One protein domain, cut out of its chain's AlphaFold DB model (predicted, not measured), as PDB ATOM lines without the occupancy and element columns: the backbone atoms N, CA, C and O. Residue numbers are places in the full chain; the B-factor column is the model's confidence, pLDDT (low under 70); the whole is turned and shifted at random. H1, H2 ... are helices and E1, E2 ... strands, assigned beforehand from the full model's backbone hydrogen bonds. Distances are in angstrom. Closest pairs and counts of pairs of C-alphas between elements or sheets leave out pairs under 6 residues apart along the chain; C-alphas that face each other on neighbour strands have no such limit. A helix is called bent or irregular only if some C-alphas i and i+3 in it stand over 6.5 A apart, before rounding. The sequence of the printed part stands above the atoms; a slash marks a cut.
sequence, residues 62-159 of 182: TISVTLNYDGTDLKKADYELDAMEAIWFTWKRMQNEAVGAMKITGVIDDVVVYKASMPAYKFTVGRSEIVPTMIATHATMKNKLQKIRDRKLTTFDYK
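AT A GLANCE: This is residues 62 to 159 of the 182 residues of an uncharacterized protein of Paenibacillus sp. BK736 (UniProt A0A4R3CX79). A twisted wall of four strands has the long helix H1 slanting over one face, and its other face is bare. H3 crosses H1 on the side away from the sheet, and H2 sits at one end of the sheet, where E3 runs straight into it. The 98 printed residues hold three named helices and four named strands in the order E1 H1 E2 E3 H2 H3 E4, and the mixed sheet has the order E1, E2, E3, E4. The class is mixed, helices and strands; the whole is compact, with a radius of gyration of the C-alphas of 12.8 A and spans of 35 by 28 by 22 A.

HOW THE PARTS SIT: In the sheet, E1 (residues 62 to 68) and E2 (residues 99 to 108) are parallel at 19 degrees, with N 65 and O 103 at 2.9 A. E2 and E3 (residues 111 to 119) form an antiparallel hairpin, with N 104 and O 116 at 2.8 A. E3 and E4 (residues 155 to 158) are antiparallel at 171 degrees, with N 117 and O 155 at 2.9 A. The sheet is twisted, its C-alphas lying up to 4.4 A off the best plane. H1 (residues 76 to 93) is on one face of the sheet, in two layers, helix over sheet, at a height of 8.9 A. It runs slantwise to the strands, at 34 degrees to E2 on the local plane. E1, H1 and E2 make a strand-helix-strand unit, two parallel neighbour strands joined through a helix, with a right-handed crossover. H3 (residues 138 to 150) touches residues 81 to 85 of H1 alone, about perpendicular at 83 degrees; the closest C-alphas, of Glu 85 and Met 141, are 6.3 A apart. H2 (residues 120 to 130) only grazes the sheet with residues 120 to 123. Every O i to N i+4 pair is within hydrogen-bond range in H1, but 5 of 7 in H2 and 7 of 9 in H3.

IN THESE COORDINATES: E1 begins at C-alpha 62 (-1.688, 14.792, -54.873) and is 19.5 A long. H1 is 25.9 A, E2 26.8 A, E3 24.4 A, H2 14.1 A, H3 18.9 A and E4 10.0 A. H2 and H3 are irregular: C-alphas 125 and 128 are 7.6 A apart, and C-alphas 143 and 146 7.1 A. E4 ends at C-alpha 158 (-1.376, -3.765, -46.230).

THE WHOLE: The two C-alphas farthest apart, of Asp 109 and Ser 128, are 36.5 A apart. The printed part has no cut and no long link. Its mean pLDDT is 85.9, and residues 135 to 136 are under 70.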
ATOM      1  N   THR A  62      -1.935  16.073 -55.543       81.06
ATOM      2  CA  THR A  62      -1.688  14.792 -54.873       81.06
ATOM      3  C   THR A  62      -0.433  14.178 -55.459       81.06
ATOM      4  O   THR A  62      -0.375  13.919 -56.657       81.06
ATOM      5  N   ILE A  63       0.562  13.940 -54.614       84.62
ATOM      6  CA  ILE A  63       1.812  13.307 -55.032       84.62
ATOM      7  C   ILE A  63       1.692  11.815 -54.779       84.62
ATOM      8  O   ILE A  63       1.283  11.403 -53.693       84.62
ATOM      9  N   SER A  64       2.032  11.015 -55.785       86.50
ATOM     10  CA  SER A  64       2.035   9.558 -55.682       86.50
ATOM     11  C   SER A  64       3.456   9.052 -55.880       86.50
ATOM     12  O   SER A  64       4.068   9.326 -56.910       86.50
ATOM     13  N   VAL A  65       3.986   8.345 -54.885       87.31
ATOM     14  CA  VAL A  65       5.316   7.727 -54.923       87.31
ATOM     15  C   VAL A  65       5.134   6.216 -54.964       87.31
ATOM     16  O   VAL A  65       4.387   5.664 -54.160       87.31
ATOM     17  N   THR A  66       5.803   5.551 -55.902       88.69
ATOM     18  CA  THR A  66       5.816   4.085 -55.977       88.69
ATOM     19  C   THR A  66       7.163   3.577 -55.486       88.69
ATOM     20  O   THR A  66       8.196   4.046 -55.963       88.69
ATOM     21  N   LEU A  67       7.144   2.642 -54.540       87.44
ATOM     22  CA  LEU A  67       8.322   1.940 -54.046       87.44
ATOM     23  C   LEU A  67       8.299   0.516 -54.604       87.44
ATOM     24  O   LEU A  67       7.326  -0.202 -54.393       87.44
ATOM     25  N   ASN A  68       9.341   0.155 -55.352       87.81
ATOM     26  CA  ASN A  68       9.511  -1.178 -55.919       87.81
ATOM     27  C   ASN A  68      10.413  -2.016 -54.989       87.81
ATOM     28  O   ASN A  68      11.480  -1.544 -54.590       87.81
ATOM     29  N   TYR A  69       9.959  -3.223 -54.657       85.56
ATOM     30  CA  TYR A  69      10.581  -4.183 -53.749       85.56
ATOM     31  C   TYR A  69      10.948  -5.521 -54.428       85.56
ATOM     32  O   TYR A  69      11.147  -6.519 -53.731       85.56
ATOM     33  N   ASP A  70      11.062  -5.556 -55.761       83.69
ATOM     34  CA  ASP A  70      11.440  -6.751 -56.532       83.69
ATOM     35  C   ASP A  70      12.677  -7.450 -55.935       83.69
ATOM     36  O   ASP A  70      13.740  -6.847 -55.746       83.69
ATOM     37  N   GLY A  71      12.539  -8.743 -55.626       77.69
ATOM     38  CA  GLY A  71      13.616  -9.565 -55.065       77.69
ATOM     39  C   GLY A  71      13.918  -9.347 -53.575       77.69
ATOM     40  O   GLY A  71      14.944  -9.838 -53.098       77.69
ATOM     41  N   THR A  72      13.059  -8.641 -52.831       77.81
ATOM     42  CA  THR A  72      13.206  -8.458 -51.377       77.81
ATOM     43  C   THR A  72      12.073  -9.123 -50.596       77.81
ATOM     44  O   THR A  72      10.902  -8.937 -50.903       77.81
ATOM     45  N   ASP A  73      12.425  -9.886 -49.556       77.44
ATOM     46  CA  ASP A  73      11.468 -10.455 -48.600       77.44
ATOM     47  C   ASP A  73      11.517  -9.639 -47.301       77.44
ATOM     48  O   ASP A  73      12.317  -9.898 -46.394       77.44
ATOM     49  N   LEU A  74      10.720  -8.570 -47.253       81.38
ATOM     50  CA  LEU A  74      10.598  -7.713 -46.075       81.38
ATOM     51  C   LEU A  74       9.348  -8.069 -45.272       81.38
ATOM     52  O   LEU A  74       8.308  -8.468 -45.798       81.38
ATOM     53  N   LYS A  75       9.411  -7.859 -43.956       85.94
ATOM     54  CA  LYS A  75       8.236  -8.029 -43.098       85.94
ATOM     55  C   LYS A  75       7.318  -6.819 -43.244       85.94
ATOM     56  O   LYS A  75       7.769  -5.698 -43.456       85.94
ATOM     57  N   LYS A  76       6.021  -7.007 -42.974       84.31
ATOM     58  CA  LYS A  76       5.016  -5.922 -42.926       84.31
ATOM     59  C   LYS A  76       5.489  -4.669 -42.173       84.31
ATOM     60  O   LYS A  76       5.202  -3.554 -42.597       84.31
ATOM     61  N   ALA A  77       6.175  -4.851 -41.045       86.88
ATOM     62  CA  ALA A  77       6.667  -3.742 -40.231       86.88
ATOM     63  C   ALA A  77       7.749  -2.910 -40.941       86.88
ATOM     64  O   ALA A  77       7.807  -1.702 -40.729       86.88
ATOM     65  N   ASP A  78       8.561  -3.547 -41.781       88.62
ATOM     66  CA  ASP A  78       9.626  -2.898 -42.542       88.62
ATOM     67  C   ASP A  78       9.032  -2.141 -43.743       88.62
ATOM     68  O   ASP A  78       9.368  -0.978 -43.950       88.62
ATOM     69  N   TYR A  79       8.024  -2.707 -44.426       89.06
ATOM     70  CA  TYR A  79       7.250  -1.979 -45.446       89.06
ATOM     71  C   TYR A  79       6.561  -0.731 -44.893       89.06
ATOM     72  O   TYR A  79       6.550   0.321 -45.528       89.06
ATOM     73  N   GLU A  80       5.965  -0.836 -43.702       90.31
ATOM     74  CA  GLU A  80       5.347   0.317 -43.053       90.31
ATOM     75  C   GLU A  80       6.393   1.378 -42.706       90.31
ATOM     76  O   GLU A  80       6.151   2.566 -42.911       90.31
ATOM     77  N   LEU A  81       7.555   0.960 -42.202       90.94
ATOM     78  CA  LEU A  81       8.636   1.866 -41.843       90.94
ATOM     79  C   LEU A  81       9.166   2.627 -43.063       90.94
ATOM     80  O   LEU A  81       9.267   3.853 -42.997       90.94
ATOM     81  N   ASP A  82       9.404   1.934 -44.174       90.50
ATOM     82  CA  ASP A  82       9.831   2.539 -45.437       90.50
ATOM     83  C   ASP A  82       8.766   3.478 -46.006       90.50
ATOM     84  O   ASP A  82       9.071   4.596 -46.427       90.50
ATOM     85  N   ALA A  83       7.491   3.072 -45.957       90.88
ATOM     86  CA  ALA A  83       6.386   3.928 -46.361       90.88
ATOM     87  C   ALA A  83       6.335   5.202 -45.507       90.88
ATOM     88  O   ALA A  83       6.135   6.295 -46.034       90.88
ATOM     89  N   MET A  84       6.531   5.097 -44.191       91.69
ATOM     90  CA  MET A  84       6.558   6.261 -43.306       91.69
ATOM     91  C   MET A  84       7.775   7.143 -43.562       91.69
ATOM     92  O   MET A  84       7.632   8.363 -43.609       91.69
ATOM     93  N   GLU A  85       8.952   6.557 -43.760       90.31
ATOM     94  CA  GLU A  85      10.172   7.293 -44.079       90.31
ATOM     95  C   GLU A  85      10.003   8.080 -45.380       90.31
ATOM     96  O   GLU A  85      10.168   9.304 -45.395       90.31
ATOM     97  N   ALA A  86       9.556   7.406 -46.439       90.75
ATOM     98  CA  ALA A  86       9.269   8.038 -47.712       90.75
ATOM     99  C   ALA A  86       8.183   9.111 -47.562       90.75
ATOM    100  O   ALA A  86       8.329  10.187 -48.145       90.75
ATOM    101  N   ILE A  87       7.151   8.892 -46.730       91.12
ATOM    102  CA  ILE A  87       6.106   9.893 -46.505       91.12
ATOM    103  C   ILE A  87       6.664  11.146 -45.809       91.12
ATOM    104  O   ILE A  87       6.519  12.283 -46.262       91.12
ATOM    105  N   TRP A  88       7.288  10.973 -44.653       90.25
ATOM    106  CA  TRP A  88       7.672  12.107 -43.822       90.25
ATOM    107  C   TRP A  88       8.852  12.878 -44.411       90.25
ATOM    108  O   TRP A  88       8.894  14.108 -44.299       90.25
ATOM    109  N   PHE A  89       9.779  12.190 -45.080       87.56
ATOM    110  CA  PHE A  89      10.954  12.816 -45.675       87.56
ATOM    111  C   PHE A  89      10.618  13.621 -46.931       87.56
ATOM    112  O   PHE A  89      11.024  14.781 -47.051       87.56
ATOM    113  N   THR A  90       9.850  13.048 -47.859       88.19
ATOM    114  CA  THR A  90       9.469  13.772 -49.082       88.19
ATOM    115  C   THR A  90       8.591  14.972 -48.744       88.19
ATOM    116  O   THR A  90       8.866  16.072 -49.225       88.19
ATOM    117  N   TRP A  91       7.644  14.836 -47.807       87.06
ATOM    118  CA  TRP A  91       6.842  15.976 -47.364       87.06
ATOM    119  C   TRP A  91       7.691  17.067 -46.710       87.06
ATOM    120  O   TRP A  91       7.504  18.252 -46.981       87.06
ATOM    121  N   LYS A  92       8.679  16.695 -45.887       86.12
ATOM    122  CA  LYS A  92       9.612  17.659 -45.291       86.12
ATOM    123  C   LYS A  92      10.381  18.446 -46.354       86.12
ATOM    124  O   LYS A  92      10.540  19.657 -46.204       86.12
ATOM    125  N   ARG A  93      10.812  17.795 -47.439       84.88
ATOM    126  CA  ARG A  93      11.472  18.464 -48.575       84.88
ATOM    127  C   ARG A  93      10.515  19.372 -49.348       84.88
ATOM    128  O   ARG A  93      10.914  20.455 -49.758       84.88
ATOM    129  N   MET A  94       9.258  18.961 -49.479       82.56
ATOM    130  CA  MET A  94       8.214  19.669 -50.227       82.56
ATOM    131  C   MET A  94       7.352  20.587 -49.353       82.56
ATOM    132  O   MET A  94       6.290  21.038 -49.769       82.56
ATOM    133  N   GLN A  95       7.801  20.906 -48.137       78.94
ATOM    134  CA  GLN A  95       7.030  21.674 -47.153       78.94
ATOM    135  C   GLN A  95       6.619  23.080 -47.622       78.94
ATOM    136  O   GLN A  95       5.716  23.671 -47.036       78.94
ATOM    137  N   ASN A  96       7.285  23.612 -48.651       80.00
ATOM    138  CA  ASN A  96       6.991  24.920 -49.239       80.00
ATOM    139  C   ASN A  96       6.038  24.827 -50.454       80.00
ATOM    140  O   ASN A  96       5.608  25.852 -50.979       80.00
ATOM    141  N   GLU A  97       5.681  23.619 -50.901       80.00
ATOM    142  CA  GLU A  97       4.835  23.386 -52.075       80.00
ATOM    143  C   GLU A  97       3.343  23.224 -51.724       80.00
ATOM    144  O   GLU A  97       2.942  23.089 -50.568       80.00
ATOM    145  N   ALA A  98       2.462  23.317 -52.727       73.44
ATOM    146  CA  ALA A  98       1.009  23.145 -52.578       73.44
ATOM    147  C   ALA A  98       0.589  21.674 -52.698       73.44
ATOM    148  O   ALA A  98      -0.097  21.291 -53.643       73.44
ATOM    149  N   VAL A  99       1.009  20.848 -51.739       80.56
ATOM    150  CA  VAL A  99       0.653  19.422 -51.710       80.56
ATOM    151  C   VAL A  99      -0.556  19.216 -50.802       80.56
ATOM    152  O   VAL A  99      -0.517  19.584 -49.631       80.56
ATOM    153  N   GLY A 100      -1.639  18.644 -51.333       82.50
ATOM    154  CA  GLY A 100      -2.867  18.366 -50.574       82.50
ATOM    155  C   GLY A 100      -2.850  17.023 -49.858       82.50
ATOM    156  O   GLY A 100      -3.314  16.896 -48.723       82.50
ATOM    157  N   ALA A 101      -2.292  16.017 -50.518       87.00
ATOM    158  CA  ALA A 101      -2.134  14.676 -49.989       87.00
ATOM    159  C   ALA A 101      -0.931  14.013 -50.647       87.00
ATOM    160  O   ALA A 101      -0.554  14.341 -51.774       87.00
ATOM    161  N   MET A 102      -0.371  13.033 -49.960       89.69
ATOM    162  CA  MET A 102       0.660  12.188 -50.515       89.69
ATOM    163  C   MET A 102       0.289  10.741 -50.311       89.69
ATOM    164  O   MET A 102      -0.137  10.349 -49.225       89.69
ATOM    165  N   LYS A 103       0.442   9.979 -51.382       92.19
ATOM    166  CA  LYS A 103       0.121   8.567 -51.460       92.19
ATOM    167  C   LYS A 103       1.403   7.814 -51.773       92.19
ATOM    168  O   LYS A 103       2.145   8.208 -52.669       92.19
ATOM    169  N   ILE A 104       1.660   6.745 -51.040       91.75
ATOM    170  CA  ILE A 104       2.748   5.816 -51.325       91.75
ATOM    171  C   ILE A 104       2.149   4.466 -51.650       91.75
ATOM    172  O   ILE A 104       1.213   4.024 -50.991       91.75
ATOM    173  N   THR A 105       2.658   3.844 -52.700       90.44
ATOM    174  CA  THR A 105       2.237   2.520 -53.149       90.44
ATOM    175  C   THR A 105       3.466   1.627 -53.190       90.44
ATOM    176  O   THR A 105       4.449   1.982 -53.835       90.44
ATOM    177  N   GLY A 106       3.431   0.518 -52.460       88.12
ATOM    178  CA  GLY A 106       4.473  -0.502 -52.517       88.12
ATOM    179  C   GLY A 106       4.114  -1.566 -53.536       88.12
ATOM    180  O   GLY A 106       2.971  -2.030 -53.544       88.12
ATOM    181  N   VAL A 107       5.075  -1.938 -54.376       87.25
ATOM    182  CA  VAL A 107       4.912  -2.913 -55.454       87.25
ATOM    183  C   VAL A 107       6.001  -3.977 -55.365       87.25
ATOM    184  O   VAL A 107       7.160  -3.635 -55.138       87.25
ATOM    185  N   ILE A 108       5.611  -5.239 -55.534       84.75
ATOM    186  CA  ILE A 108       6.494  -6.401 -55.699       84.75
ATOM    187  C   ILE A 108       6.032  -7.114 -56.967       84.75
ATOM    188  O   ILE A 108       4.844  -7.413 -57.078       84.75
ATOM    189  N   ASP A 109       6.934  -7.355 -57.913       81.56
ATOM    190  CA  ASP A 109       6.660  -8.058 -59.170       81.56
ATOM    191  C   ASP A 109       5.426  -7.486 -59.905       81.56
ATOM    192  O   ASP A 109       4.515  -8.210 -60.308       81.56
ATOM    193  N   ASP A 110       5.358  -6.154 -60.023       80.06
ATOM    194  CA  ASP A 110       4.224  -5.380 -60.570       80.06
ATOM    195  C   ASP A 110       2.882  -5.494 -59.801       80.06
ATOM    196  O   ASP A 110       1.884  -4.869 -60.179       80.06
ATOM    197  N   VAL A 111       2.842  -6.199 -58.664       81.94
ATOM    198  CA  VAL A 111       1.663  -6.328 -57.794       81.94
ATOM    199  C   VAL A 111       1.718  -5.334 -56.636       81.94
ATOM    200  O   VAL A 111       2.687  -5.255 -55.886       81.94
ATOM    201  N   VAL A 112       0.636  -4.573 -56.444       84.25
ATOM    202  CA  VAL A 112       0.521  -3.630 -55.324       84.25
ATOM    203  C   VAL A 112       0.272  -4.371 -54.009       84.25
ATOM    204  O   VAL A 112      -0.784  -4.969 -53.819       84.25
ATOM    205  N   VAL A 113       1.198  -4.230 -53.063       86.88
ATOM    206  CA  VAL A 113       1.216  -4.970 -51.786       86.88
ATOM    207  C   VAL A 113       0.704  -4.123 -50.621       86.88
ATOM    208  O   VAL A 113       0.097  -4.630 -49.670       86.88
ATOM    209  N   TYR A 114       0.931  -2.808 -50.691       88.94
ATOM    210  CA  TYR A 114       0.435  -1.855 -49.705       88.94
ATOM    211  C   TYR A 114       0.137  -0.481 -50.309       88.94
ATOM    212  O   TYR A 114       0.746  -0.055 -51.295       88.94
ATOM    213  N   LYS A 115      -0.761   0.258 -49.650       90.50
ATOM    214  CA  LYS A 115      -1.021   1.678 -49.906       90.50
ATOM    215  C   LYS A 115      -0.927   2.465 -48.606       90.50
ATOM    216  O   LYS A 115      -1.584   2.152 -47.615       90.50
ATOM    217  N   ALA A 116      -0.139   3.530 -48.620       92.19
ATOM    218  CA  ALA A 116      -0.023   4.476 -47.525       92.19
ATOM    219  C   ALA A 116      -0.458   5.875 -47.966       92.19
ATOM    220  O   ALA A 116      -0.312   6.243 -49.130       92.19
ATOM    221  N   SER A 117      -1.016   6.667 -47.055       91.94
ATOM    222  CA  SER A 117      -1.470   8.023 -47.375       91.94
ATOM    223  C   SER A 117      -1.352   8.974 -46.190       91.94
ATOM    224  O   SER A 117      -1.553   8.596 -45.032       91.94
ATOM    225  N   MET A 118      -1.044  10.233 -46.492       91.75
ATOM    226  CA  MET A 118      -1.022  11.333 -45.537       91.75
ATOM    227  C   MET A 118      -1.659  12.581 -46.163       91.75
ATOM    228  O   MET A 118      -1.181  13.069 -47.181       91.75
ATOM    229  N   PRO A 119      -2.733  13.129 -45.577       89.88
ATOM    230  CA  PRO A 119      -3.222  14.463 -45.912       89.88
ATOM    231  C   PRO A 119      -2.316  15.569 -45.354       89.88
ATOM    232  O   PRO A 119      -1.722  15.414 -44.284       89.88
ATOM    233  N   ALA A 120      -2.303  16.732 -46.006       87.19
ATOM    234  CA  ALA A 120      -1.444  17.860 -45.636       87.19
ATOM    235  C   ALA A 120      -1.609  18.340 -44.193       87.19
ATOM    236  O   ALA A 120      -0.625  18.605 -43.503       87.19
ATOM    237  N   TYR A 121      -2.848  18.400 -43.702       85.75
ATOM    238  CA  TYR A 121      -3.114  18.866 -42.343       85.75
ATOM    239  C   TYR A 121      -2.469  17.962 -41.276       85.75
ATOM    240  O   TYR A 121      -2.034  18.455 -40.236       85.75
ATOM    241  N   LYS A 122      -2.341  16.650 -41.536       89.75
ATOM    242  CA  LYS A 122      -1.710  15.711 -40.597       89.75
ATOM    243  C   LYS A 122      -0.199  15.909 -40.522       89.75
ATOM    244  O   LYS A 122       0.371  15.817 -39.434       89.75
ATOM    245  N   PHE A 123       0.435  16.258 -41.643       88.88
ATOM    246  CA  PHE A 123       1.841  16.649 -41.643       88.88
ATOM    247  C   PHE A 123       2.066  17.890 -40.784       88.88
ATOM    248  O   PHE A 123       2.934  17.881 -39.916       88.88
ATOM    249  N   THR A 124       1.256  18.935 -40.975       86.38
ATOM    250  CA  THR A 124       1.371  20.189 -40.217       86.38
ATOM    251  C   THR A 124       1.287  19.950 -38.709       86.38
ATOM    252  O   THR A 124       2.092  20.495 -37.957       86.38
ATOM    253  N   VAL A 125       0.374  19.078 -38.272       88.50
ATOM    254  CA  VAL A 125       0.172  18.736 -36.854       88.50
ATOM    255  C   VAL A 125       1.310  17.884 -36.270       88.50
ATOM    256  O   VAL A 125       1.610  18.000 -35.082       88.50
ATOM    257  N   GLY A 126       1.940  17.019 -37.069       86.06
ATOM    258  CA  GLY A 126       2.987  16.103 -36.597       86.06
ATOM    259  C   GLY A 126       4.427  16.553 -36.864       86.06
ATOM    260  O   GLY A 126       5.352  16.008 -36.265       86.06
ATOM    261  N   ARG A 127       4.656  17.538 -37.740       86.12
ATOM    262  CA  ARG A 127       5.989  17.906 -38.257       86.12
ATOM    263  C   ARG A 127       7.010  18.200 -37.160       86.12
ATOM    264  O   ARG A 127       8.137  17.721 -37.259       86.12
ATOM    265  N   SER A 128       6.647  18.991 -36.152       86.00
ATOM    266  CA  SER A 128       7.560  19.385 -35.065       86.00
ATOM    267  C   SER A 128       8.036  18.191 -34.237       86.00
ATOM    268  O   SER A 128       9.151  18.191 -33.725       86.00
ATOM    269  N   GLU A 129       7.219  17.148 -34.136       85.69
ATOM    270  CA  GLU A 129       7.495  15.983 -33.304       85.69
ATOM    271  C   GLU A 129       8.119  14.835 -34.095       85.69
ATOM    272  O   GLU A 129       8.997  14.134 -33.583       85.69
ATOM    273  N   ILE A 130       7.671  14.627 -35.332       86.44
ATOM    274  CA  ILE A 130       8.072  13.486 -36.152       86.44
ATOM    275  C   ILE A 130       9.374  13.791 -36.901       86.44
ATOM    276  O   ILE A 130      10.365  13.083 -36.722       86.44
ATOM    277  N   VAL A 131       9.438  14.911 -37.620       84.88
ATOM    278  CA  VAL A 131      10.611  15.333 -38.408       84.88
ATOM    279  C   VAL A 131      10.967  16.801 -38.120       84.88
ATOM    280  O   VAL A 131      10.769  17.679 -38.971       84.88
ATOM    281  N   PRO A 132      11.488  17.115 -36.912       78.31
ATOM    282  CA  PRO A 132      11.869  18.484 -36.555       78.31
ATOM    283  C   PRO A 132      12.972  19.017 -37.479       78.31
ATOM    284  O   PRO A 132      12.868  20.123 -38.017       78.31
ATOM    285  N   THR A 133      13.978  18.189 -37.745       79.12
ATOM    286  CA  THR A 133      15.144  18.481 -38.585       79.12
ATOM    287  C   THR A 133      14.939  18.008 -40.028       79.12
ATOM    288  O   THR A 133      14.007  17.265 -40.331       79.12
ATOM    289  N   MET A 134      15.804  18.460 -40.945       70.75
ATOM    290  CA  MET A 134      15.849  17.964 -42.335       70.75
ATOM    291  C   MET A 134      16.486  16.569 -42.447       70.75
ATOM    292  O   MET A 134      16.419  15.945 -43.499       70.75
ATOM    293  N   ILE A 135      17.108  16.095 -41.367       68.44
ATOM    294  CA  ILE A 135      17.783  14.803 -41.288       68.44
ATOM    295  C   ILE A 135      16.850  13.860 -40.530       68.44
ATOM    296  O   ILE A 135      16.758  13.930 -39.304       68.44
ATOM    297  N   ALA A 136      16.140  13.017 -41.272       69.00
ATOM    298  CA  ALA A 136      15.419  11.869 -40.745       69.00
ATOM    299  C   ALA A 136      16.133  10.621 -41.267       69.00
ATOM    300  O   ALA A 136      16.332  10.488 -42.469       69.00
ATOM    301  N   THR A 137      16.573   9.757 -40.360       78.81
ATOM    302  CA  THR A 137      17.163   8.460 -40.702       78.81
ATOM    303  C   THR A 137      16.178   7.347 -40.384       78.81
ATOM    304  O   THR A 137      15.346   7.491 -39.479       78.81
ATOM    305  N   HIS A 138      16.336   6.206 -41.045       83.81
ATOM    306  CA  HIS A 138      15.587   4.982 -40.770       83.81
ATOM    307  C   HIS A 138      15.457   4.666 -39.264       83.81
ATOM    308  O   HIS A 138      14.366   4.423 -38.745       83.81
ATOM    309  N   ALA A 139      16.553   4.798 -38.504       84.75
ATOM    310  CA  ALA A 139      16.563   4.593 -37.052       84.75
ATOM    311  C   ALA A 139      15.681   5.600 -36.288       84.75
ATOM    312  O   ALA A 139      14.940   5.223 -35.377       84.75
ATOM    313  N   THR A 140      15.716   6.884 -36.668       84.25
ATOM    314  CA  THR A 140      14.831   7.890 -36.059       84.25
ATOM    315  C   THR A 140      13.368   7.626 -36.382       84.25
ATOM    316  O   THR A 140      12.513   7.863 -35.528       84.25
ATOM    317  N   MET A 141      13.075   7.101 -37.577       87.81
ATOM    318  CA  MET A 141      11.707   6.792 -37.965       87.81
ATOM    319  C   MET A 141      11.162   5.578 -37.235       87.81
ATOM    320  O   MET A 141      10.049   5.641 -36.714       87.81
ATOM    321  N   LYS A 142      11.985   4.547 -37.053       88.69
ATOM    322  CA  LYS A 142      11.634   3.367 -36.261       88.69
ATOM    323  C   LYS A 142      11.213   3.738 -34.839       88.69
ATOM    324  O   LYS A 142      10.173   3.289 -34.364       88.69
ATOM    325  N   ASN A 143      11.961   4.634 -34.197       88.12
ATOM    326  CA  ASN A 143      11.659   5.097 -32.838       88.12
ATOM    327  C   ASN A 143      10.373   5.933 -32.759       88.12
ATOM    328  O   ASN A 143       9.725   5.993 -31.716       88.12
ATOM    329  N   LYS A 144       9.998   6.596 -33.854       87.94
ATOM    330  CA  LYS A 144       8.832   7.487 -33.919       87.94
ATOM    331  C   LYS A 144       7.595   6.818 -34.508       87.94
ATOM    332  O   LYS A 144       6.512   7.392 -34.422       87.94
ATOM    333  N   LEU A 145       7.735   5.608 -35.047       88.12
ATOM    334  CA  LEU A 145       6.661   4.871 -35.701       88.12
ATOM    335  C   LEU A 145       5.460   4.659 -34.775       88.12
ATOM    336  O   LEU A 145       4.331   4.920 -35.178       88.12
ATOM    337  N   GLN A 146       5.690   4.287 -33.510       88.38
ATOM    338  CA  GLN A 146       4.591   4.146 -32.548       88.38
ATOM    339  C   GLN A 146       3.838   5.458 -32.342       88.38
ATOM    340  O   GLN A 146       2.617   5.505 -32.429       88.38
ATOM    341  N   LYS A 147       4.565   6.568 -32.224       88.56
ATOM    342  CA  LYS A 147       3.959   7.890 -32.070       88.56
ATOM    343  C   LYS A 147       3.119   8.303 -33.287       88.56
ATOM    344  O   LYS A 147       2.086   8.955 -33.131       88.56
ATOM    345  N   ILE A 148       3.550   7.928 -34.493       88.38
ATOM    346  CA  ILE A 148       2.796   8.144 -35.737       88.38
ATOM    347  C   ILE A 148       1.480   7.353 -35.710       88.38
ATOM    348  O   ILE A 148       0.433   7.912 -36.059       88.38
ATOM    349  N   ARG A 149       1.528   6.093 -35.255       89.50
ATOM    350  CA  ARG A 149       0.362   5.206 -35.121       89.50
ATOM    351  C   ARG A 149      -0.628   5.717 -34.081       89.50
ATOM    352  O   ARG A 149      -1.801   5.897 -34.407       89.50
ATOM    353  N   ASP A 150      -0.153   6.041 -32.880       90.31
ATOM    354  CA  ASP A 150      -0.981   6.509 -31.762       90.31
ATOM    355  C   ASP A 150      -1.765   7.770 -32.132       90.31
ATOM    356  O   ASP A 150      -2.957   7.903 -31.853       90.31
ATOM    357  N   ARG A 151      -1.103   8.690 -32.842       87.88
ATOM    358  CA  ARG A 151      -1.699   9.950 -33.297       87.88
ATOM    359  C   ARG A 151      -2.449   9.830 -34.626       87.88
ATOM    360  O   ARG A 151      -3.002  10.828 -35.090       87.88
ATOM    361  N   LYS A 152      -2.472   8.644 -35.245       90.25
ATOM    362  CA  LYS A 152      -3.130   8.356 -36.533       90.25
ATOM    363  C   LYS A 152      -2.748   9.365 -37.628       90.25
ATOM    364  O   LYS A 152      -3.603   9.815 -38.403       90.25
ATOM    365  N   LEU A 153      -1.469   9.755 -37.671       87.88
ATOM    366  CA  LEU A 153      -0.968  10.801 -38.575       87.88
ATOM    367  C   LEU A 153      -0.885  10.331 -40.033       87.88
ATOM    368  O   LEU A 153      -0.988  11.137 -40.952       87.88
ATOM    369  N   THR A 154      -0.766   9.030 -40.245       88.69
ATOM    370  CA  THR A 154      -0.707   8.391 -41.559       88.69
ATOM    371  C   THR A 154      -1.651   7.196 -41.586       88.69
ATOM    372  O   THR A 154      -2.041   6.665 -40.545       88.69
ATOM    373  N   THR A 155      -2.074   6.801 -42.782       88.81
ATOM    374  CA  THR A 155      -2.802   5.548 -43.000       88.81
ATOM    375  C   THR A 155      -1.886   4.579 -43.721       88.81
ATOM    376  O   THR A 155      -1.234   4.981 -44.682       88.81
ATOM    377  N   PHE A 156      -1.860   3.327 -43.280       90.62
ATOM    378  CA  PHE A 156      -1.132   2.239 -43.922       90.62
ATOM    379  C   PHE A 156      -2.078   1.048 -44.046       90.62
ATOM    380  O   PHE A 156      -2.525   0.498 -43.039       90.62
ATOM    381  N   ASP A 157      -2.421   0.708 -45.281       88.25
ATOM    382  CA  ASP A 157      -3.226  -0.454 -45.625       88.25
ATOM    383  C   ASP A 157      -2.310  -1.474 -46.302       88.25
ATOM    384  O   ASP A 157      -1.650  -1.142 -47.284       88.25
ATOM    385  N   TYR A 158      -2.241  -2.687 -45.754       85.56
ATOM    386  CA  TYR A 158      -1.376  -3.765 -46.230       85.56
ATOM    387  C   TYR A 158      -2.239  -4.951 -46.619       85.56
ATOM    388  O   TYR A 158      -2.954  -5.497 -45.773       85.56
ATOM    389  N   LYS A 159      -2.125  -5.361 -47.878       80.00
ATOM    390  CA  LYS A 159      -2.927  -6.430 -48.468       80.00
ATOM    391  C   LYS A 159      -2.160  -7.731 -48.708       80.00
ATOM    392  O   LYS A 159      -2.802  -8.759 -48.916       80.00
TER     393      LYS A 159